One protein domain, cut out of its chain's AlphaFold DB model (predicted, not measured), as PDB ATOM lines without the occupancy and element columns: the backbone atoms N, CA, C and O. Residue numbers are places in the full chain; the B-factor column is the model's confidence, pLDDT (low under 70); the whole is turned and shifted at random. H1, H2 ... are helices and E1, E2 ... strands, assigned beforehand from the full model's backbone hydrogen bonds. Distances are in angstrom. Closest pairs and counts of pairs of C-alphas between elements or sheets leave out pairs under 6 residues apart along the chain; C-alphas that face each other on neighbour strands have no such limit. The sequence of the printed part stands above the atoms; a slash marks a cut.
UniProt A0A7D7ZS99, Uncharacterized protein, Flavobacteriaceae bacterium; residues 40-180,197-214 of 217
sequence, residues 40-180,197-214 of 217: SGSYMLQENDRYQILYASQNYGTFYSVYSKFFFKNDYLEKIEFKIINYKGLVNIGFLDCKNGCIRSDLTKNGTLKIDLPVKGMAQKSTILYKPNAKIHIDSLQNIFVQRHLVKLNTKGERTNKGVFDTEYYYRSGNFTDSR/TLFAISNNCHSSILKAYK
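This is residues 40 to 180 and 197 to 214 of the 217 residues of an uncharacterized protein of Flavobacteriaceae bacterium (UniProt A0A7D7ZS99). Two strongly twisted sheets lie face to face as a sandwich, with their best planes 44 degrees apart: a sheet of four strands, E2, E3, E4 and E8, covers a branched sheet of six, E1, E5, E6, E7, E9 and E10. At one end of the long axis, past the end of E9, lie a looped stretch, residues 152 to 166, the one short helix H1, and the residues on both sides of a cut. The printed part has 159 residues with one named helix and ten named strands, in the order E1 to E9, H1, E10, and its class is mostly strand. The smaller sheet has the order E2, E3, E4, E8, antiparallel throughout; the branched sheet is mixed. The whole is compact, with a radius of gyration of the C-alphas of 16.5 A, and has an elongated outline of 52 by 32 by 29 A.

In the branched sheet, E7 is residues 112 to 121, 28.4 A long, E9 is residues 143 to 151, 25.5 A, and E10 is residues 205 to 213, 25.3 A, ending at C-alpha 213 at (147.900, -67.428, 370.388). Its shorter strands are E1, residues 40 to 44, beginning at C-alpha 40 at (138.676, -67.959, 360.754), E5, residues 93 to 95, and E6, residues 104 to 107. In the other sheet, E2 is residues 52 to 59, 20.7 A long, E3 is residues 62 to 73, 35.9 A, E4 is residues 76 to 88, 36.6 A, and E8 is residues 127 to 130. E4, with 13 residues, is the longest strand by residues and begins at C-alpha 76 at (146.023, -57.514, 381.696). H1 is residues 167 to 173.

E7 has three neighbours in the branched sheet, in staggered pairing. E9 is on one side of E7 and parallel to it at 23 degrees, with N 115 and O 145 2.8 A apart. On the other side are two antiparallel strands: E6, beside residues 112 to 116, with N 114 and O 106 2.8 A apart, and E5, beside residues 119 to 121, with N 120 and O 94 2.9 A apart. E6 and E7 form a hairpin. E10 is antiparallel to E9 at 156 degrees, with N 144 and O 210 2.8 A apart. E1 is an edge strand, parallel to E10 at 45 degrees, with N 43 and O 211 2.8 A apart. E2, E3 and E4 form a meander, each strand the antiparallel neighbour of the one before, joined as two hairpins. N 57 and O 64 are 3.0 A apart across E2 and E3, and N 67 and O 83 are 2.8 A apart across E3 and E4. E8, an edge strand, pairs with E4, with N 82 and O 128 2.9 A apart. Between the sheets, the closest C-alphas of E2 and E10 are those of Tyr 55 and Ser 208, 6.0 A apart, and the closest of E4 and E5 are those of Ile 84 and Gly 94, 6.3 A apart. E3 and E7 are apart. H1 only grazes the branched sheet with its residues 169 to 173; in its backbone every O i to N i+4 pair is within hydrogen-bond range.

The two C-alphas farthest apart are those of Asn 74 and Arg 180, 53.2 A. Residues 181 to 196 are not printed, and C-alphas 180 and 197 are 15.9 A apart across this cut, which lies in the link from H1 to E10. The links from E8 to E9 and from E9 to H1 are long, with 12 and 15 residues. The mean pLDDT of the printed part is 82.5; 32 residues are under 70, among them residues 98 to 101, 155 to 161, 170 to 180 and 197 to 205.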
ATOM      1  N   SER A  40     137.988 -67.260 359.679       75.75
ATOM      2  CA  SER A  40     138.676 -67.959 360.754       75.75
ATOM      3  C   SER A  40     140.172 -67.808 360.558       75.75
ATOM      4  O   SER A  40     140.679 -67.951 359.446       75.75
ATOM      5  N   GLY A  41     140.873 -67.456 361.628       85.19
ATOM      6  CA  GLY A  41     142.297 -67.159 361.568       85.19
ATOM      7  C   GLY A  41     142.965 -67.271 362.927       85.19
ATOM      8  O   GLY A  41     142.322 -67.577 363.932       85.19
ATOM      9  N   SER A  42     144.268 -67.029 362.949       88.56
ATOM     10  CA  SER A  42     145.082 -66.949 364.159       88.56
ATOM     11  C   SER A  42     145.425 -65.497 364.472       88.56
ATOM     12  O   SER A  42     145.686 -64.714 363.560       88.56
ATOM     13  N   TYR A  43     145.465 -65.153 365.755       91.69
ATOM     14  CA  TYR A  43     145.837 -63.828 366.236       91.69
ATOM     15  C   TYR A  43     146.863 -63.947 367.366       91.69
ATOM     16  O   TYR A  43     146.585 -64.578 368.382       91.69
ATOM     17  N   MET A  44     148.036 -63.339 367.214       93.62
ATOM     18  CA  MET A  44     149.100 -63.347 368.223       93.62
ATOM     19  C   MET A  44     148.884 -62.207 369.226       93.62
ATOM     20  O   MET A  44     148.976 -61.038 368.861       93.62
ATOM     21  N   LEU A  45     148.582 -62.521 370.489       89.81
ATOM     22  CA  LEU A  45     148.202 -61.528 371.507       89.81
ATOM     23  C   LEU A  45     149.362 -60.630 371.964       89.81
ATOM     24  O   LEU A  45     149.126 -59.484 372.322       89.81
ATOM     25  N   GLN A  46     150.593 -61.144 371.959       86.62
ATOM     26  CA  GLN A  46     151.783 -60.441 372.470       86.62
ATOM     27  C   GLN A  46     152.614 -59.762 371.368       86.62
ATOM     28  O   GLN A  46     153.690 -59.237 371.638       86.62
ATOM     29  N   GLU A  47     152.120 -59.745 370.128       88.44
ATOM     30  CA  GLU A  47     152.765 -59.055 369.007       88.44
ATOM     31  C   GLU A  47     152.300 -57.587 368.966       88.44
ATOM     32  O   GLU A  47     151.278 -57.254 368.357       88.44
ATOM     33  N   ASN A  48     153.055 -56.695 369.612       84.94
ATOM     34  CA  ASN A  48     152.723 -55.262 369.678       84.94
ATOM     35  C   ASN A  48     153.259 -54.453 368.477       84.94
ATOM     36  O   ASN A  48     152.772 -53.352 368.176       84.94
ATOM     37  N   ASP A  49     154.233 -54.997 367.746       89.56
ATOM     38  CA  ASP A  49     154.960 -54.257 366.711       89.56
ATOM     39  C   ASP A  49     154.138 -54.089 365.431       89.56
ATOM     40  O   ASP A  49     154.173 -53.039 364.777       89.56
ATOM     41  N   ARG A  50     153.286 -55.066 365.105       93.00
ATOM     42  CA  ARG A  50     152.565 -55.118 363.827       93.00
ATOM     43  C   ARG A  50     151.060 -55.239 364.010       93.00
ATOM     44  O   ARG A  50     150.564 -55.847 364.948       93.00
ATOM     45  N   TYR A  51     150.321 -54.597 363.110       96.19
ATOM     46  CA  TYR A  51     148.871 -54.745 363.053       96.19
ATOM     47  C   TYR A  51     148.529 -56.102 362.453       96.19
ATOM     48  O   TYR A  51     149.066 -56.475 361.411       96.19
ATOM     49  N   GLN A  52     147.586 -56.799 363.072       95.12
ATOM     50  CA  GLN A  52     147.080 -58.075 362.583       95.12
ATOM     51  C   GLN A  52     145.641 -57.915 362.110       95.12
ATOM     52  O   GLN A  52     144.879 -57.127 362.674       95.12
ATOM     53  N   ILE A  53     145.286 -58.619 361.039       94.38
ATOM     54  CA  ILE A  53     143.948 -58.537 360.455       94.38
ATOM     55  C   ILE A  53     142.928 -59.195 361.388       94.38
ATOM     56  O   ILE A  53     143.146 -60.291 361.895       94.38
ATOM     57  N   LEU A  54     141.806 -58.515 361.606       93.31
ATOM     58  CA  LEU A  54     140.658 -59.066 362.317       93.31
ATOM     59  C   LEU A  54     139.637 -59.650 361.347       93.31
ATOM     60  O   LEU A  54     139.161 -60.770 361.527       93.31
ATOM     61  N   TYR A  55     139.273 -58.864 360.334       92.75
ATOM     62  CA  TYR A  55     138.360 -59.273 359.276       92.75
ATOM     63  C   TYR A  55     138.505 -58.379 358.043       92.75
ATOM     64  O   TYR A  55     138.987 -57.245 358.119       92.75
ATOM     65  N   ALA A  56     138.014 -58.881 356.915       91.62
ATOM     66  CA  ALA A  56     137.801 -58.123 355.692       91.62
ATOM     67  C   ALA A  56     136.309 -58.122 355.346       91.62
ATOM     68  O   ALA A  56     135.590 -59.075 355.640       91.62
ATOM     69  N   SER A  57     135.819 -57.039 354.753       90.56
ATOM     70  CA  SER A  57     134.415 -56.930 354.354       90.56
ATOM     71  C   SER A  57     134.267 -55.983 353.166       90.56
ATOM     72  O   SER A  57     135.201 -55.280 352.774       90.56
ATOM     73  N   GLN A  58     133.069 -55.970 352.591       88.94
ATOM     74  CA  GLN A  58     132.692 -55.060 351.522       88.94
ATOM     75  C   GLN A  58     131.410 -54.317 351.902       88.94
ATOM     76  O   GLN A  58     130.387 -54.952 352.168       88.94
ATOM     77  N   ASN A  59     131.460 -52.983 351.923       87.88
ATOM     78  CA  ASN A  59     130.293 -52.123 352.122       87.88
ATOM     79  C   ASN A  59     130.349 -50.876 351.233       87.88
ATOM     80  O   ASN A  59     131.417 -50.316 351.025       87.88
ATOM     81  N   TYR A  60     129.209 -50.424 350.722       86.62
ATOM     82  CA  TYR A  60     129.066 -49.295 349.785       86.62
ATOM     83  C   TYR A  60     129.977 -49.433 348.561       86.62
ATOM     84  O   TYR A  60     130.686 -48.499 348.182       86.62
ATOM     85  N   GLY A  61     130.034 -50.648 348.005       84.88
ATOM     86  CA  GLY A  61     130.956 -50.999 346.920       84.88
ATOM     87  C   GLY A  61     132.443 -50.868 347.280       84.88
ATOM     88  O   GLY A  61     133.281 -50.857 346.383       84.88
ATOM     89  N   THR A  62     132.772 -50.756 348.570       90.25
ATOM     90  CA  THR A  62     134.132 -50.542 349.068       90.25
ATOM     91  C   THR A  62     134.641 -51.763 349.807       90.25
ATOM     92  O   THR A  62     134.037 -52.188 350.790       90.25
ATOM     93  N   PHE A  63     135.753 -52.320 349.334       93.56
ATOM     94  CA  PHE A  63     136.510 -53.367 350.011       93.56
ATOM     95  C   PHE A  63     137.434 -52.745 351.048       93.56
ATOM     96  O   PHE A  63     138.218 -51.842 350.736       93.56
ATOM     97  N   TYR A  64     137.363 -53.247 352.273       94.19
ATOM     98  CA  TYR A  64     138.191 -52.781 353.375       94.19
ATOM     99  C   TYR A  64     138.576 -53.937 354.292       94.19
ATOM    100  O   TYR A  64     137.954 -55.002 354.300       94.19
ATOM    101  N   SER A  65     139.617 -53.722 355.086       95.00
ATOM    102  CA  SER A  65     139.997 -54.632 356.162       95.00
ATOM    103  C   SER A  65     140.194 -53.871 357.452       95.00
ATOM    104  O   SER A  65     140.642 -52.721 357.464       95.00
ATOM    105  N   VAL A  66     139.817 -54.529 358.540       95.38
ATOM    106  CA  VAL A  66     140.012 -54.032 359.889       95.38
ATOM    107  C   VAL A  66     141.141 -54.810 360.518       95.38
ATOM    108  O   VAL A  66     141.155 -56.038 360.512       95.38
ATOM    109  N   TYR A  67     142.066 -54.061 361.084       96.81
ATOM    110  CA  TYR A  67     143.217 -54.547 361.797       96.81
ATOM    111  C   TYR A  67     143.140 -54.134 363.256       96.81
ATOM    112  O   TYR A  67     142.489 -53.140 363.592       96.81
ATOM    113  N   SER A  68     143.872 -54.840 364.108       96.44
ATOM    114  CA  SER A  68     144.079 -54.406 365.479       96.44
ATOM    115  C   SER A  68     145.467 -54.706 366.016       96.44
ATOM    116  O   SER A  68     146.210 -55.508 365.444       96.44
ATOM    117  N   LYS A  69     145.760 -54.072 367.153       96.12
ATOM    118  CA  LYS A  69     146.836 -54.392 368.092       96.12
ATOM    119  C   LYS A  69     146.266 -54.437 369.506       96.12
ATOM    120  O   LYS A  69     145.528 -53.527 369.890       96.12
ATOM    121  N   PHE A  70     146.607 -55.467 370.270       95.38
ATOM    122  CA  PHE A  70     146.216 -55.597 371.673       95.38
ATOM    123  C   PHE A  70     147.409 -55.223 372.534       95.38
ATOM    124  O   PHE A  70     148.499 -55.719 372.301       95.38
ATOM    125  N   PHE A  71     147.209 -54.355 373.517       95.12
ATOM    126  CA  PHE A  71     148.269 -53.932 374.420       95.12
ATOM    127  C   PHE A  71     147.983 -54.472 375.812       95.12
ATOM    128  O   PHE A  71     146.957 -54.143 376.417       95.12
ATOM    129  N   PHE A  72     148.913 -55.273 376.316       93.62
ATOM    130  CA  PHE A  72     148.854 -55.856 377.646       93.62
ATOM    131  C   PHE A  72     149.842 -55.155 378.579       93.62
ATOM    132  O   PHE A  72     150.968 -54.846 378.185       93.62
ATOM    133  N   LYS A  73     149.423 -54.920 379.822       93.94
ATOM    134  CA  LYS A  73     150.252 -54.399 380.910       93.94
ATOM    135  C   LYS A  73     150.066 -55.298 382.124       93.94
ATOM    136  O   LYS A  73     148.943 -55.442 382.604       93.94
ATOM    137  N   ASN A  74     151.159 -55.877 382.621       92.94
ATOM    138  CA  ASN A  74     151.141 -56.866 383.707       92.94
ATOM    139  C   ASN A  74     150.141 -58.005 383.426       92.94
ATOM    140  O   ASN A  74     149.296 -58.290 384.265       92.94
ATOM    141  N   ASP A  75     150.156 -58.557 382.211       93.38
ATOM    142  CA  ASP A  75     149.250 -59.626 381.753       93.38
ATOM    143  C   ASP A  75     147.760 -59.264 381.643       93.38
ATOM    144  O   ASP A  75     146.941 -60.093 381.244       93.38
ATOM    145  N   TYR A  76     147.385 -58.006 381.894       94.62
ATOM    146  CA  TYR A  76     146.023 -57.514 381.696       94.62
ATOM    147  C   TYR A  76     145.903 -56.672 380.430       94.62
ATOM    148  O   TYR A  76     146.752 -55.829 380.142       94.62
ATOM    149  N   LEU A  77     144.809 -56.857 379.693       94.75
ATOM    150  CA  LEU A  77     144.490 -56.054 378.517       94.75
ATOM    151  C   LEU A  77     144.198 -54.602 378.926       94.75
ATOM    152  O   LEU A  77     143.193 -54.322 379.579       94.75
ATOM    153  N   GLU A  78     145.061 -53.676 378.516       94.25
ATOM    154  CA  GLU A  78     144.936 -52.248 378.824       94.25
ATOM    155  C   GLU A  78     144.142 -51.509 377.741       94.25
ATOM    156  O   GLU A  78     143.273 -50.682 378.029       94.25
ATOM    157  N   LYS A  79     144.461 -51.786 376.475       94.44
ATOM    158  CA  LYS A  79     143.857 -51.112 375.324       94.44
ATOM    159  C   LYS A  79     143.940 -51.973 374.069       94.44
ATOM    160  O   LYS A  79     144.828 -52.808 373.924       94.44
ATOM    161  N   ILE A  80     143.028 -51.720 373.141       95.00
ATOM    162  CA  ILE A  80     143.031 -52.272 371.790       95.00
ATOM    163  C   ILE A  80     143.056 -51.095 370.824       95.00
ATOM    164  O   ILE A  80     142.234 -50.185 370.919       95.00
ATOM    165  N   GLU A  81     143.996 -51.098 369.894       95.62
ATOM    166  CA  GLU A  81     144.013 -50.135 368.805       95.62
ATOM    167  C   GLU A  81     143.461 -50.794 367.552       95.62
ATOM    168  O   GLU A  81     143.960 -51.838 367.142       95.62
ATOM    169  N   PHE A  82     142.448 -50.187 366.938       95.69
ATOM    170  CA  PHE A  82     141.862 -50.657 365.689       95.69
ATOM    171  C   PHE A  82     142.202 -49.710 364.546       95.69
ATOM    172  O   PHE A  82     142.200 -48.491 364.718       95.69
ATOM    173  N   LYS A  83     142.415 -50.274 363.356       96.38
ATOM    174  CA  LYS A  83     142.706 -49.537 362.125       96.38
ATOM    175  C   LYS A  83     141.900 -50.104 360.960       96.38
ATOM    176  O   LYS A  83     141.923 -51.309 360.735       96.38
ATOM    177  N   ILE A  84     141.220 -49.251 360.201       96.06
ATOM    178  CA  ILE A  84     140.562 -49.607 358.937       96.06
ATOM    179  C   ILE A  84     141.430 -49.146 357.774       96.06
ATOM    180  O   ILE A  84     141.859 -47.992 357.727       96.06
ATOM    181  N   ILE A  85     141.639 -50.038 356.809       96.75
ATOM    182  CA  ILE A  85     142.257 -49.724 355.522       96.75
ATOM    183  C   ILE A  85     141.222 -49.975 354.427       96.75
ATOM    184  O   ILE A  85     140.704 -51.083 354.301       96.75
ATOM    185  N   ASN A  86     140.913 -48.934 353.653       95.56
ATOM    186  CA  ASN A  86     140.072 -49.023 352.460       95.56
ATOM    187  C   ASN A  86     140.974 -49.325 351.258       95.56
ATOM    188  O   ASN A  86     141.932 -48.591 351.033       95.56
ATOM    189  N   TYR A  87     140.679 -50.378 350.495       93.44
ATOM    190  CA  TYR A  87     141.491 -50.778 349.337       93.44
ATOM    191  C   TYR A  87     140.944 -50.220 348.030       93.44
ATOM    192  O   TYR A  87     141.651 -49.555 347.281       93.44
ATOM    193  N   LYS A  88     139.671 -50.501 347.738       90.44
ATOM    194  CA  LYS A  88     139.013 -50.080 346.500       90.44
ATOM    195  C   LYS A  88     137.546 -49.821 346.771       90.44
ATOM    196  O   LYS A  88     136.878 -50.702 347.304       90.44
ATOM    197  N   GLY A  89     137.048 -48.657 346.366       88.19
ATOM    198  CA  GLY A  89     135.630 -48.337 346.449       88.19
ATOM    199  C   GLY A  89     135.312 -46.860 346.302       88.19
ATOM    200  O   GLY A  89     136.204 -46.020 346.230       88.19
ATOM    201  N   LEU A  90     134.016 -46.566 346.247       86.44
ATOM    202  CA  LEU A  90     133.488 -45.212 346.059       86.44
ATOM    203  C   LEU A  90     133.338 -44.448 347.381       86.44
ATOM    204  O   LEU A  90     133.234 -43.222 347.382       86.44
ATOM    205  N   VAL A  91     133.274 -45.163 348.508       88.56
ATOM    206  CA  VAL A  91     132.920 -44.599 349.810       88.56
ATOM    207  C   VAL A  91     133.882 -45.105 350.871       88.56
ATOM    208  O   VAL A  91     133.834 -46.266 351.260       88.56
ATOM    209  N   ASN A  92     134.694 -44.207 351.422       92.19
ATOM    210  CA  ASN A  92     135.567 -44.557 352.537       92.19
ATOM    211  C   ASN A  92     134.747 -45.040 353.737       92.19
ATOM    212  O   ASN A  92     133.852 -44.340 354.219       92.19
ATOM    213  N   ILE A  93     135.072 -46.234 354.219       93.06
ATOM    214  CA  ILE A  93     134.566 -46.793 355.463       93.06
ATOM    215  C   ILE A  93     135.506 -46.374 356.587       93.06
ATOM    216  O   ILE A  93     136.729 -46.430 356.454       93.06
ATOM    217  N   GLY A  94     134.930 -45.965 357.706       93.88
ATOM    218  CA  GLY A  94     135.680 -45.618 358.903       93.88
ATOM    219  C   GLY A  94     134.916 -45.990 360.163       93.88
ATOM    220  O   GLY A  94     133.774 -46.460 360.122       93.88
ATOM    221  N   PHE A  95     135.558 -45.764 361.299       91.25
ATOM    222  CA  PHE A  95     134.935 -45.888 362.602       91.25
ATOM    223  C   PHE A  95     133.960 -44.743 362.842       91.25
ATOM    224  O   PHE A  95     134.184 -43.601 362.429       91.25
ATOM    225  N   LEU A  96     132.874 -45.047 363.549       86.56
ATOM    226  CA  LEU A  96     131.992 -44.010 364.056       86.56
ATOM    227  C   LEU A  96     132.759 -43.166 365.090       86.56
ATOM    228  O   LEU A  96     133.416 -43.711 365.979       86.56
ATOM    229  N   ASP A  97     132.693 -41.838 364.976       74.50
ATOM    230  CA  ASP A  97     133.307 -40.963 365.973       74.50
ATOM    231  C   ASP A  97     132.439 -40.919 367.230       74.50
ATOM    232  O   ASP A  97     131.473 -40.165 367.341       74.50
ATOM    233  N   CYS A  98     132.751 -41.803 368.168       68.31
ATOM    234  CA  CYS A  98     132.020 -41.920 369.414       68.31
ATOM    235  C   CYS A  98     132.879 -41.349 370.526       68.31
ATOM    236  O   CYS A  98     133.856 -41.973 370.941       68.31
ATOM    237  N   LYS A  99     132.493 -40.178 371.036       58.72
ATOM    238  CA  LYS A  99     133.185 -39.554 372.168       58.72
ATOM    239  C   LYS A  99     133.167 -40.433 373.427       58.72
ATOM    240  O   LYS A  99     134.080 -40.291 374.217       58.72
ATOM    241  N   ASN A 100     132.208 -41.364 373.572       48.31
ATOM    242  CA  ASN A 100     132.113 -42.307 374.699       48.31
ATOM    243  C   ASN A 100     131.436 -43.649 374.312       48.31
ATOM    244  O   ASN A 100     130.212 -43.743 374.314       48.31
ATOM    245  N   GLY A 101     132.207 -44.709 374.035       61.09
ATOM    246  CA  GLY A 101     131.741 -46.091 374.285       61.09
ATOM    247  C   GLY A 101     130.824 -46.772 373.257       61.09
ATOM    248  O   GLY A 101     129.956 -47.550 373.646       61.09
ATOM    249  N   CYS A 102     130.993 -46.530 371.954       79.69
ATOM    250  CA  CYS A 102     130.245 -47.308 370.952       79.69
ATOM    251  C   CYS A 102     130.848 -48.685 370.653       79.69
ATOM    252  O   CYS A 102     130.128 -49.567 370.195       79.69
ATOM    253  N   ILE A 103     132.141 -48.870 370.929       86.94
ATOM    254  CA  ILE A 103     132.765 -50.191 370.926       86.94
ATOM    255  C   ILE A 103     132.426 -50.856 372.253       86.94
ATOM    256  O   ILE A 103     132.637 -50.266 373.318       86.94
ATOM    257  N   ARG A 104     131.902 -52.077 372.184       88.44
ATOM    258  CA  ARG A 104     131.621 -52.908 373.357       88.44
ATOM    259  C   ARG A 104     132.500 -54.137 373.302       88.44
ATOM    260  O   ARG A 104     132.760 -54.655 372.218       88.44
ATOM    261  N   SER A 105     132.955 -54.589 374.462       90.62
ATOM    262  CA  SER A 105     133.658 -55.856 374.556       90.62
ATOM    263  C   SER A 105     133.241 -56.617 375.794       90.62
ATOM    264  O   SER A 105     133.253 -56.037 376.879       90.62
ATOM    265  N   ASP A 106     132.981 -57.908 375.629       91.69
ATOM    266  CA  ASP A 106     132.603 -58.807 376.711       91.69
ATOM    267  C   ASP A 106     133.423 -60.096 376.629       91.69
ATOM    268  O   ASP A 106     133.538 -60.718 375.568       91.69
ATOM    269  N   LEU A 107     133.981 -60.521 377.762       93.00
ATOM    270  CA  LEU A 107     134.640 -61.816 377.878       93.00
ATOM    271  C   LEU A 107     133.605 -62.877 378.253       93.00
ATOM    272  O   LEU A 107     132.945 -62.797 379.289       93.00
ATOM    273  N   THR A 108     133.461 -63.889 377.407       91.56
ATOM    274  CA  THR A 108     132.607 -65.042 377.707       91.56
ATOM    275  C   THR A 108     133.313 -66.036 378.627       91.56
ATOM    276  O   THR A 108     134.539 -66.113 378.650       91.56
ATOM    277  N   LYS A 109     132.536 -66.873 379.329       89.75
ATOM    278  CA  LYS A 109     133.067 -67.945 380.193       89.75
ATOM    279  C   LYS A 109     133.992 -68.927 379.460       89.75
ATOM    280  O   LYS A 109     134.844 -69.535 380.090       89.75
ATOM    281  N   ASN A 110     133.855 -69.041 378.139       90.38
ATOM    282  CA  ASN A 110     134.650 -69.938 377.297       90.38
ATOM    283  C   ASN A 110     135.967 -69.292 376.825       90.38
ATOM    284  O   ASN A 110     136.589 -69.776 375.886       90.38
ATOM    285  N   GLY A 111     136.349 -68.146 377.393       91.44
ATOM    286  CA  GLY A 111     137.556 -67.420 377.010       91.44
ATOM    287  C   GLY A 111     137.483 -66.724 375.649       91.44
ATOM    288  O   GLY A 111     138.505 -66.330 375.092       91.44
ATOM    289  N   THR A 112     136.285 -66.557 375.084       93.12
ATOM    290  CA  THR A 112     136.096 -65.771 373.858       93.12
ATOM    291  C   THR A 112     135.843 -64.313 374.213       93.12
ATOM    292  O   THR A 112     134.836 -64.013 374.863       93.12
ATOM    293  N   LEU A 113     136.711 -63.416 373.748       94.50
ATOM    294  CA  LEU A 113     136.517 -61.971 373.794       94.50
ATOM    295  C   LEU A 113     135.644 -61.533 372.621       94.50
ATOM    296  O   LEU A 113     136.089 -61.544 371.476       94.50
ATOM    297  N   LYS A 114     134.402 -61.148 372.905       93.62
ATOM    298  CA  LYS A 114     133.481 -60.586 371.916       93.62
ATOM    299  C   LYS A 114     133.711 -59.087 371.800       93.62
ATOM    300  O   LYS A 114     133.788 -58.424 372.825       93.62
ATOM    301  N   ILE A 115     133.809 -58.565 370.582       92.50
ATOM    302  CA  ILE A 115     134.035 -57.150 370.282       92.50
ATOM    303  C   ILE A 115     132.989 -56.695 369.266       92.50
ATOM    304  O   ILE A 115     133.001 -57.140 368.119       92.50
ATOM    305  N   ASP A 116     132.127 -55.768 369.667       91.50
ATOM    306  CA  ASP A 116     131.188 -55.095 368.775       91.50
ATOM    307  C   ASP A 116     131.836 -53.844 368.188       91.50
ATOM    308  O   ASP A 116     132.158 -52.895 368.909       91.50
ATOM    309  N   LEU A 117     132.007 -53.828 366.866       90.62
ATOM    310  CA  LEU A 117     132.728 -52.780 366.158       90.62
ATOM    311  C   LEU A 117     131.809 -52.026 365.183       90.62
ATOM    312  O   LEU A 117     131.527 -52.523 364.085       90.62
ATOM    313  N   PRO A 118     131.335 -50.822 365.548       90.75
ATOM    314  CA  PRO A 118     130.525 -50.003 364.663       90.75
ATOM    315  C   PRO A 118     131.382 -49.321 363.592       90.75
ATOM    316  O   PRO A 118     132.342 -48.604 363.886       90.75
ATOM    317  N   VAL A 119     130.984 -49.496 362.335       90.62
ATOM    318  CA  VAL A 119     131.598 -48.861 361.164       90.62
ATOM    319  C   VAL A 119     130.553 -48.066 360.392       90.62
ATOM    320  O   VAL A 119     129.368 -48.404 360.393       90.62
ATOM    321  N   LYS A 120     130.977 -46.999 359.722       89.44
ATOM    322  CA  LYS A 120     130.096 -46.129 358.941       89.44
ATOM    323  C   LYS A 120     130.769 -45.751 357.625       89.44
ATOM    324  O   LYS A 120     131.971 -45.489 357.586       89.44
ATOM    325  N   GLY A 121     129.991 -45.696 356.547       88.56
ATOM    326  CA  GLY A 121     130.461 -45.090 355.303       88.56
ATOM    327  C   GLY A 121     130.596 -43.570 355.432       88.56
ATOM    328  O   GLY A 121     129.925 -42.929 356.242       88.56
ATOM    329  N   MET A 122     131.484 -42.980 354.635       86.44
ATOM    330  CA  MET A 122     131.839 -41.557 354.681       86.44
ATOM    331  C   MET A 122     132.404 -41.086 356.035       86.44
ATOM    332  O   MET A 122     132.455 -39.882 356.292       86.44
ATOM    333  N   ALA A 123     132.834 -42.008 356.897       84.94
ATOM    334  CA  ALA A 123     133.511 -41.665 358.137       84.94
ATOM    335  C   ALA A 123     134.973 -41.298 357.859       84.94
ATOM    336  O   ALA A 123     135.656 -41.945 357.069       84.94
ATOM    337  N   GLN A 124     135.452 -40.247 358.523       83.25
ATOM    338  CA  GLN A 124     136.827 -39.760 358.359       83.25
ATOM    339  C   GLN A 124     137.827 -40.501 359.257       83.25
ATOM    340  O   GLN A 124     139.027 -40.483 359.003       83.25
ATOM    341  N   LYS A 125     137.343 -41.161 360.313       90.19
ATOM    342  CA  LYS A 125     138.181 -41.780 361.336       90.19
ATOM    343  C   LYS A 125     138.589 -43.192 360.920       90.19
ATOM    344  O   LYS A 125     137.771 -44.106 360.949       90.19
ATOM    345  N   SER A 126     139.851 -43.375 360.545       93.81
ATOM    346  CA  SER A 126     140.411 -44.677 360.154       93.81
ATOM    347  C   SER A 126     141.037 -45.449 361.314       93.81
ATOM    348  O   SER A 126     141.189 -46.660 361.203       93.81
ATOM    349  N   THR A 127     141.353 -44.785 362.428       94.12
ATOM    350  CA  THR A 127     141.964 -45.400 363.616       94.12
ATOM    351  C   THR A 127     141.184 -45.029 364.872       94.12
ATOM    352  O   THR A 127     140.732 -43.891 365.025       94.12
ATOM    353  N   ILE A 128     141.026 -45.981 365.789       92.62
ATOM    354  CA  ILE A 128     140.420 -45.738 367.098       92.62
ATOM    355  C   ILE A 128     141.125 -46.548 368.182       92.62
ATOM    356  O   ILE A 128     141.491 -47.704 367.983       92.62
ATOM    357  N   LEU A 129     141.293 -45.923 369.344       92.88
ATOM    358  CA  LEU A 129     141.817 -46.556 370.542       92.88
ATOM    359  C   LEU A 129     140.646 -46.893 371.461       92.88
ATOM    360  O   LEU A 129     139.848 -46.024 371.813       92.88
ATOM    361  N   TYR A 130     140.554 -48.157 371.842       91.88
ATOM    362  CA  TYR A 130     139.551 -48.683 372.747       91.88
ATOM    363  C   TYR A 130     140.207 -49.115 374.054       91.88
ATOM    364  O   TYR A 130     141.248 -49.765 374.044       91.88
ATOM    365  N   LYS A 131     139.588 -48.771 375.181       92.12
ATOM    366  CA  LYS A 131     139.980 -49.256 376.505       92.12
ATOM    367  C   LYS A 131     138.848 -50.140 377.030       92.12
ATOM    368  O   LYS A 131     137.741 -49.621 377.187       92.12
ATOM    369  N   PRO A 132     139.079 -51.444 377.247       89.44
ATOM    370  CA  PRO A 132     138.075 -52.314 377.841       89.44
ATOM    371  C   PRO A 132     137.687 -51.823 379.237       89.44
ATOM    372  O   PRO A 132     138.535 -51.382 380.007       89.44
ATOM    373  N   ASN A 133     136.404 -51.930 379.579       85.38
ATOM    374  CA  ASN A 133     135.930 -51.573 380.921       85.38
ATOM    375  C   ASN A 133     136.288 -52.644 381.966       85.38
ATOM    376  O   ASN A 133     136.397 -52.343 383.152       85.38
ATOM    377  N   ALA A 134     136.445 -53.896 381.530       87.31
ATOM    378  CA  ALA A 134     136.777 -55.025 382.386       87.31
ATOM    379  C   ALA A 134     138.277 -55.334 382.327       87.31
ATOM    380  O   ALA A 134     138.888 -55.293 381.258       87.31
ATOM    381  N   LYS A 135     138.855 -55.711 383.473       91.31
ATOM    382  CA  LYS A 135     140.207 -56.274 383.522       91.31
ATOM    383  C   LYS A 135     140.170 -57.681 382.931       91.31
ATOM    384  O   LYS A 135     139.551 -58.572 383.506       91.31
ATOM    385  N   ILE A 136     140.820 -57.866 381.788       94.00
ATOM    386  CA  ILE A 136     140.872 -59.145 381.071       94.00
ATOM    387  C   ILE A 136     142.299 -59.672 381.158       94.00
ATOM    388  O   ILE A 136     143.214 -59.028 380.653       94.00
ATOM    389  N   HIS A 137     142.481 -60.819 381.811       94.88
ATOM    390  CA  HIS A 137     143.781 -61.483 381.901       94.88
ATOM    391  C   HIS A 137     144.108 -62.180 380.580       94.88
ATOM    392  O   HIS A 137     143.232 -62.829 380.001       94.88
ATOM    393  N   ILE A 138     145.354 -62.107 380.118       94.00
ATOM    394  CA  ILE A 138     145.784 -62.727 378.860       94.00
ATOM    395  C   ILE A 138     145.517 -64.237 378.842       94.00
ATOM    396  O   ILE A 138     145.115 -64.781 377.816       94.00
ATOM    397  N   ASP A 139     145.631 -64.908 379.991       93.25
ATOM    398  CA  ASP A 139     145.378 -66.351 380.068       93.25
ATOM    399  C   ASP A 139     143.929 -66.763 379.907       93.25
ATOM    400  O   ASP A 139     143.651 -67.888 379.494       93.25
ATOM    401  N   SER A 140     143.012 -65.838 380.167       93.88
ATOM    402  CA  SER A 140     141.592 -66.080 379.952       93.88
ATOM    403  C   SER A 140     141.197 -66.013 378.474       93.88
ATOM    404  O   SER A 140     140.086 -66.406 378.133       93.88
ATOM    405  N   LEU A 141     142.079 -65.531 377.588       93.62
ATOM    406  CA  LEU A 141     141.791 -65.344 376.169       93.62
ATOM    407  C   LEU A 141     142.165 -66.579 375.348       93.62
ATOM    408  O   LEU A 141     143.337 -66.903 375.172       93.62
ATOM    409  N   GLN A 142     141.145 -67.225 374.791       93.25
ATOM    410  CA  GLN A 142     141.272 -68.340 373.852       93.25
ATOM    411  C   GLN A 142     140.879 -67.934 372.433       93.25
ATOM    412  O   GLN A 142     141.519 -68.342 371.467       93.25
ATOM    413  N   ASN A 143     139.827 -67.124 372.293       93.12
ATOM    414  CA  ASN A 143     139.331 -66.685 370.993       93.12
ATOM    415  C   ASN A 143     138.983 -65.196 371.010       93.12
ATOM    416  O   ASN A 143     138.618 -64.632 372.040       93.12
ATOM    417  N   ILE A 144     139.024 -64.576 369.840       93.25
ATOM    418  CA  ILE A 144     138.578 -63.208 369.603       93.25
ATOM    419  C   ILE A 144     137.431 -63.289 368.606       93.25
ATOM    420  O   ILE A 144     137.607 -63.754 367.485       93.25
ATOM    421  N   PHE A 145     136.248 -62.855 369.016       92.69
ATOM    422  CA  PHE A 145     135.071 -62.782 368.165       92.69
ATOM    423  C   PHE A 145     134.768 -61.320 367.870       92.69
ATOM    424  O   PHE A 145     134.483 -60.550 368.782       92.69
ATOM    425  N   VAL A 146     134.820 -60.927 366.604       91.50
ATOM    426  CA  VAL A 146     134.569 -59.548 366.187       91.50
ATOM    427  C   VAL A 146     133.275 -59.504 365.407       91.50
ATOM    428  O   VAL A 146     133.155 -60.170 364.384       91.50
ATOM    429  N   GLN A 147     132.328 -58.695 365.864       90.31
ATOM    430  CA  GLN A 147     131.066 -58.454 365.188       90.31
ATOM    431  C   GLN A 147     131.030 -57.021 364.671       90.31
ATOM    432  O   GLN A 147     131.038 -56.049 365.424       90.31
ATOM    433  N   ARG A 148     130.996 -56.879 363.350       89.38
ATOM    434  CA  ARG A 148     130.856 -55.586 362.690       89.38
ATOM    435  C   ARG A 148     129.394 -55.153 362.680       89.38
ATOM    436  O   ARG A 148     128.550 -55.869 362.149       89.38
ATOM    437  N   HIS A 149     129.137 -53.909 363.084       87.00
ATOM    438  CA  HIS A 149     127.836 -53.245 362.952       87.00
ATOM    439  C   HIS A 149     127.923 -52.106 361.934       87.00
ATOM    440  O   HIS A 149     128.682 -51.161 362.132       87.00
ATOM    441  N   LEU A 150     127.187 -52.184 360.820       86.12
ATOM    442  CA  LEU A 150     127.163 -51.097 359.833       86.12
ATOM    443  C   LEU A 150     126.147 -50.063 360.297       86.12
ATOM    444  O   LEU A 150     124.981 -50.390 360.491       86.12
ATOM    445  N   VAL A 151     126.575 -48.821 360.457       85.75
ATOM    446  CA  VAL A 151     125.708 -47.714 360.853       85.75
ATOM    447  C   VAL A 151     125.166 -47.025 359.603       85.75
ATOM    448  O   VAL A 151     125.920 -46.774 358.663       85.75
ATOM    449  N   LYS A 152     123.871 -46.681 359.622       83.31
ATOM    450  CA  LYS A 152     123.213 -45.901 358.564       83.31
ATOM    451  C   LYS A 152     124.010 -44.630 358.232       83.31
ATOM    452  O   LYS A 152     124.474 -43.917 359.131       83.31
ATOM    453  N   LEU A 153     124.127 -44.303 356.947       79.75
ATOM    454  CA  LEU A 153     124.692 -43.039 356.469       79.75
ATOM    455  C   LEU A 153     123.837 -41.858 356.932       79.75
ATOM    456  O   LEU A 153     124.376 -40.881 357.464       79.75
ATOM    457  N   ASN A 154     122.520 -41.990 356.767       74.12
ATOM    458  CA  ASN A 154     121.522 -40.973 357.072       74.12
ATOM    459  C   ASN A 154     120.330 -41.603 357.811       74.12
ATOM    460  O   ASN A 154     119.912 -42.715 357.502       74.12
ATOM    461  N   THR A 155     119.768 -40.890 358.784       67.56
ATOM    462  CA  THR A 155     118.609 -41.348 359.563       67.56
ATOM    463  C   THR A 155     117.309 -41.325 358.766       67.56
ATOM    464  O   THR A 155     116.408 -42.086 359.096       67.56
ATOM    465  N   LYS A 156     117.216 -40.493 357.718       65.81
ATOM    466  CA  LYS A 156     115.993 -40.300 356.916       65.81
ATOM    467  C   LYS A 156     115.965 -41.077 355.593       65.81
ATOM    468  O   LYS A 156     115.070 -40.873 354.783       65.81
ATOM    469  N   GLY A 157     116.983 -41.895 355.314       62.03
ATOM    470  CA  GLY A 157     117.126 -42.578 354.019       62.03
ATOM    471  C   GLY A 157     117.365 -41.643 352.820       62.03
ATOM    472  O   GLY A 157     117.381 -42.095 351.674       62.03
ATOM    473  N   GLU A 158     117.567 -40.348 353.067       65.44
ATOM    474  CA  GLU A 158     117.837 -39.344 352.040       65.44
ATOM    475  C   GLU A 158     119.277 -39.455 351.520       65.44
ATOM    476  O   GLU A 158     120.198 -39.868 352.237       65.44
ATOM    477  N   ARG A 159     119.470 -39.032 350.264       69.25
ATOM    478  CA  ARG A 159     120.788 -38.924 349.626       69.25
ATOM    479  C   ARG A 159     121.702 -38.055 350.484       69.25
ATOM    480  O   ARG A 159     121.304 -36.973 350.906       69.25
ATOM    481  N   THR A 160     122.938 -38.488 350.708       69.69
ATOM    482  CA  THR A 160     123.928 -37.616 351.346       69.69
ATOM    483  C   THR A 160     124.264 -36.436 350.431       69.69
ATOM    484  O   THR A 160     124.087 -36.495 349.210       69.69
ATOM    485  N   ASN A 161     124.842 -35.377 351.000       69.62
ATOM    486  CA  ASN A 161     125.301 -34.206 350.242       69.62
ATOM    487  C   ASN A 161     126.352 -34.557 349.169       69.62
ATOM    488  O   ASN A 161     126.610 -33.753 348.282       69.62
ATOM    489  N   LYS A 162     126.938 -35.766 349.220       70.75
ATOM    490  CA  LYS A 162     127.893 -36.290 348.231       70.75
ATOM    491  C   LYS A 162     127.273 -37.261 347.221       70.75
ATOM    492  O   LYS A 162     127.991 -37.993 346.556       70.75
ATOM    493  N   GLY A 163     125.946 -37.320 347.126       71.00
ATOM    494  CA  GLY A 163     125.270 -38.143 346.123       71.00
ATOM    495  C   GLY A 163     125.110 -39.622 346.485       71.00
ATOM    496  O   GLY A 163     124.519 -40.366 345.706       71.00
ATOM    497  N   VAL A 164     125.581 -40.054 347.658       74.56
ATOM    498  CA  VAL A 164     125.533 -41.461 348.079       74.56
ATOM    499  C   VAL A 164     124.185 -41.754 348.728       74.56
ATOM    500  O   VAL A 164     123.768 -41.057 349.652       74.56
ATOM    501  N   PHE A 165     123.504 -42.794 348.256       74.62
ATOM    502  CA  PHE A 165     122.288 -43.297 348.887       74.62
ATOM    503  C   PHE A 165     122.626 -44.424 349.857       74.62
ATOM    504  O   PHE A 165     123.483 -45.260 349.575       74.62
ATOM    505  N   ASP A 166     121.891 -44.507 350.961       74.00
ATOM    506  CA  ASP A 166     122.061 -45.585 351.940       74.00
ATOM    507  C   ASP A 166     121.358 -46.893 351.528       74.00
ATOM    508  O   ASP A 166     120.978 -47.716 352.359       74.00
ATOM    509  N   THR A 167     121.138 -47.081 350.222       70.56
ATOM    510  CA  THR A 167     120.427 -48.239 349.672       70.56
ATOM    511  C   THR A 167     121.056 -49.541 350.138       70.56
ATOM    512  O   THR A 167     120.320 -50.473 350.446       70.56
ATOM    513  N   GLU A 168     122.383 -49.600 350.250       67.12
ATOM    514  CA  GLU A 168     123.080 -50.806 350.685       67.12
ATOM    515  C   GLU A 168     122.791 -51.190 352.139       67.12
ATOM    516  O   GLU A 168     122.572 -52.372 352.402       67.12
ATOM    517  N   TYR A 169     122.720 -50.236 353.078       72.56
ATOM    518  CA  TYR A 169     122.308 -50.560 354.446       72.56
ATOM    519  C   TYR A 169     120.927 -51.209 354.442       72.56
ATOM    520  O   TYR A 169     120.714 -52.219 355.106       72.56
ATOM    521  N   TYR A 170     119.991 -50.655 353.675       68.69
ATOM    522  CA  TYR A 170     118.627 -51.169 353.589       68.69
ATOM    523  C   TYR A 170     118.548 -52.533 352.887       68.69
ATOM    524  O   TYR A 170     117.833 -53.406 353.363       68.69
ATOM    525  N   TYR A 171     119.304 -52.748 351.802       65.69
ATOM    526  CA  TYR A 171     119.364 -54.048 351.123       65.69
ATOM    527  C   TYR A 171     119.977 -55.133 352.018       65.69
ATOM    528  O   TYR A 171     119.461 -56.243 352.050       65.69
ATOM    529  N   ARG A 172     121.039 -54.814 352.774       65.69
ATOM    530  CA  ARG A 172     121.714 -55.776 353.663       65.69
ATOM    531  C   ARG A 172     120.973 -56.015 354.972       65.69
ATOM    532  O   ARG A 172     120.953 -57.133 355.463       65.69
ATOM    533  N   SER A 173     120.372 -54.976 355.545       59.03
ATOM    534  CA  SER A 173     119.538 -55.133 356.738       59.03
ATOM    535  C   SER A 173     118.197 -55.775 356.411       59.03
ATOM    536  O   SER A 173     117.562 -56.266 357.316       59.03
ATOM    537  N   GLY A 174     117.704 -55.753 355.170       52.75
ATOM    538  CA  GLY A 174     116.326 -56.167 354.879       52.75
ATOM    539  C   GLY A 174     115.265 -55.268 355.536       52.75
ATOM    540  O   GLY A 174     114.076 -55.577 355.485       52.75
ATOM    541  N   ASN A 175     115.665 -54.143 356.149       54.66
ATOM    542  CA  ASN A 175     114.750 -53.239 356.833       54.66
ATOM    543  C   ASN A 175     114.124 -52.240 355.850       54.66
ATOM    544  O   ASN A 175     114.500 -51.071 355.804       54.66
ATOM    545  N   PHE A 176     113.158 -52.691 355.053       56.03
ATOM    546  CA  PHE A 176     112.435 -51.834 354.102       56.03
ATOM    547  C   PHE A 176     111.306 -51.005 354.743       56.03
ATOM    548  O   PHE A 176     110.517 -50.397 354.023       56.03
ATOM    549  N   THR A 177     111.194 -50.981 356.079       52.16
ATOM    550  CA  THR A 177     110.112 -50.260 356.778       52.16
ATOM    551  C   THR A 177     110.312 -48.743 356.830       52.16
ATOM    552  O   THR A 177     109.337 -48.018 357.013       52.16
ATOM    553  N   ASP A 178     111.531 -48.246 356.581       50.22
ATOM    554  CA  ASP A 178     111.740 -46.838 356.227       50.22
ATOM    555  C   ASP A 178     111.172 -46.633 354.821       50.22
ATOM    556  O   ASP A 178     111.715 -47.134 353.830       50.22
ATOM    557  N   SER A 179     110.048 -45.927 354.745       46.81
ATOM    558  CA  SER A 179     109.306 -45.635 353.527       46.81
ATOM    559  C   SER A 179     110.165 -44.857 352.530       46.81
ATOM    560  O   SER A 179     110.092 -43.635 352.409       46.81
ATOM    561  N   ARG A 180     110.957 -45.567 351.719       47.12
ATOM    562  CA  ARG A 180     111.406 -44.997 350.450       47.12
ATOM    563  C   ARG A 180     110.131 -44.648 349.690       47.12
ATOM    564  O   ARG A 180     109.363 -45.548 349.351       47.12
ATOM    565  N   THR A 197     110.384 -57.915 359.953       36.06
ATOM    566  CA  THR A 197     110.868 -56.913 360.920       36.06
ATOM    567  C   THR A 197     111.843 -57.454 361.974       36.06
ATOM    568  O   THR A 197     112.668 -56.693 362.474       36.06
ATOM    569  N   LEU A 198     111.807 -58.757 362.287       32.03
ATOM    570  CA  LEU A 198     112.748 -59.394 363.227       32.03
ATOM    571  C   LEU A 198     114.025 -59.923 362.557       32.03
ATOM    572  O   LEU A 198     115.064 -59.974 363.204       32.03
ATOM    573  N   PHE A 199     113.989 -60.219 361.256       34.34
ATOM    574  CA  PHE A 199     115.182 -60.592 360.481       34.34
ATOM    575  C   PHE A 199     116.120 -59.405 360.225       34.34
ATOM    576  O   PHE A 199     117.268 -59.577 359.819       34.34
ATOM    577  N   ALA A 200     115.641 -58.178 360.434       33.69
ATOM    578  CA  ALA A 200     116.313 -57.022 359.876       33.69
ATOM    579  C   ALA A 200     117.469 -56.452 360.724       33.69
ATOM    580  O   ALA A 200     118.323 -55.710 360.231       33.69
ATOM    581  N   ILE A 201     117.508 -56.805 362.010       36.62
ATOM    582  CA  ILE A 201     118.585 -56.418 362.933       36.62
ATOM    583  C   ILE A 201     119.751 -57.421 362.849       36.62
ATOM    584  O   ILE A 201     120.903 -57.027 363.031       36.62
ATOM    585  N   SER A 202     119.482 -58.680 362.480       40.34
ATOM    586  CA  SER A 202     120.480 -59.755 362.415       40.34
ATOM    587  C   SER A 202     121.319 -59.752 361.124       40.34
ATOM    588  O   SER A 202     122.505 -60.072 361.152       40.34
ATOM    589  N   ASN A 203     120.761 -59.302 359.992       42.84
ATOM    590  CA  ASN A 203     121.374 -59.506 358.668       42.84
ATOM    591  C   ASN A 203     122.476 -58.511 358.253       42.84
ATOM    592  O   ASN A 203     123.169 -58.742 357.263       42.84
ATOM    593  N   ASN A 204     122.687 -57.412 358.989       53.56
ATOM    594  CA  ASN A 204     123.771 -56.462 358.681       53.56
ATOM    595  C   ASN A 204     124.988 -56.598 359.607       53.56
ATOM    596  O   ASN A 204     125.815 -55.679 359.701       53.56
ATOM    597  N   CYS A 205     125.114 -57.752 360.257       57.34
ATOM    598  CA  CYS A 205     126.269 -58.131 361.052       57.34
ATOM    599  C   CYS A 205     127.183 -59.038 360.221       57.34
ATOM    600  O   CYS A 205     126.717 -59.956 359.559       57.34
ATOM    601  N   HIS A 206     128.484 -58.756 360.223       71.88
ATOM    602  CA  HIS A 206     129.496 -59.693 359.728       71.88
ATOM    603  C   HIS A 206     130.348 -60.061 360.937       71.88
ATOM    604  O   HIS A 206     130.818 -59.158 361.635       71.88
ATOM    605  N   SER A 207     130.499 -61.354 361.205       79.06
ATOM    606  CA  SER A 207     131.320 -61.856 362.301       79.06
ATOM    607  C   SER A 207     132.603 -62.521 361.822       79.06
ATOM    608  O   SER A 207     132.633 -63.195 360.798       79.06
ATOM    609  N   SER A 208     133.656 -62.371 362.612       79.69
ATOM    610  CA  SER A 208     134.922 -63.082 362.463       79.69
ATOM    611  C   SER A 208     135.270 -63.738 363.789       79.69
ATOM    612  O   SER A 208     134.994 -63.167 364.849       79.69
ATOM    613  N   ILE A 209     135.863 -64.931 363.739       86.19
ATOM    614  CA  ILE A 209     136.377 -65.620 364.920       86.19
ATOM    615  C   ILE A 209     137.844 -65.973 364.714       86.19
ATOM    616  O   ILE A 209     138.222 -66.634 363.755       86.19
ATOM    617  N   LEU A 210     138.689 -65.549 365.640       87.75
ATOM    618  CA  LEU A 210     140.128 -65.750 365.576       87.75
ATOM    619  C   LEU A 210     140.561 -66.550 366.792       87.75
ATOM    620  O   LEU A 210     140.159 -66.238 367.912       87.75
ATOM    621  N   LYS A 211     141.403 -67.556 366.585       89.94
ATOM    622  CA  LYS A 211     142.080 -68.259 367.672       89.94
ATOM    623  C   LYS A 211     143.203 -67.380 368.198       89.94
ATOM    624  O   LYS A 211     144.035 -66.913 367.419       89.94
ATOM    625  N   ALA A 212     143.215 -67.147 369.500       89.38
ATOM    626  CA  ALA A 212     144.232 -66.342 370.146       89.38
ATOM    627  C   ALA A 212     145.442 -67.217 370.501       89.38
ATOM    628  O   ALA A 212     145.300 -68.261 371.135       89.38
ATOM    629  N   TYR A 213     146.629 -66.779 370.096       90.12
ATOM    630  CA  TYR A 213     147.900 -67.428 370.388       90.12
ATOM    631  C   TYR A 213     148.756 -66.515 371.253       90.12
ATOM    632  O   TYR A 213     148.764 -65.291 371.088       90.12
ATOM    633  N   LYS A 214     149.492 -67.130 372.169       85.25
ATOM    634  CA  LYS A 214     150.494 -66.472 373.000       85.25
ATOM    635  C   LYS A 214     151.865 -66.867 372.485       85.25
ATOM    636  O   LYS A 214     152.012 -67.947 371.909       85.25
TER     637      LYS A 214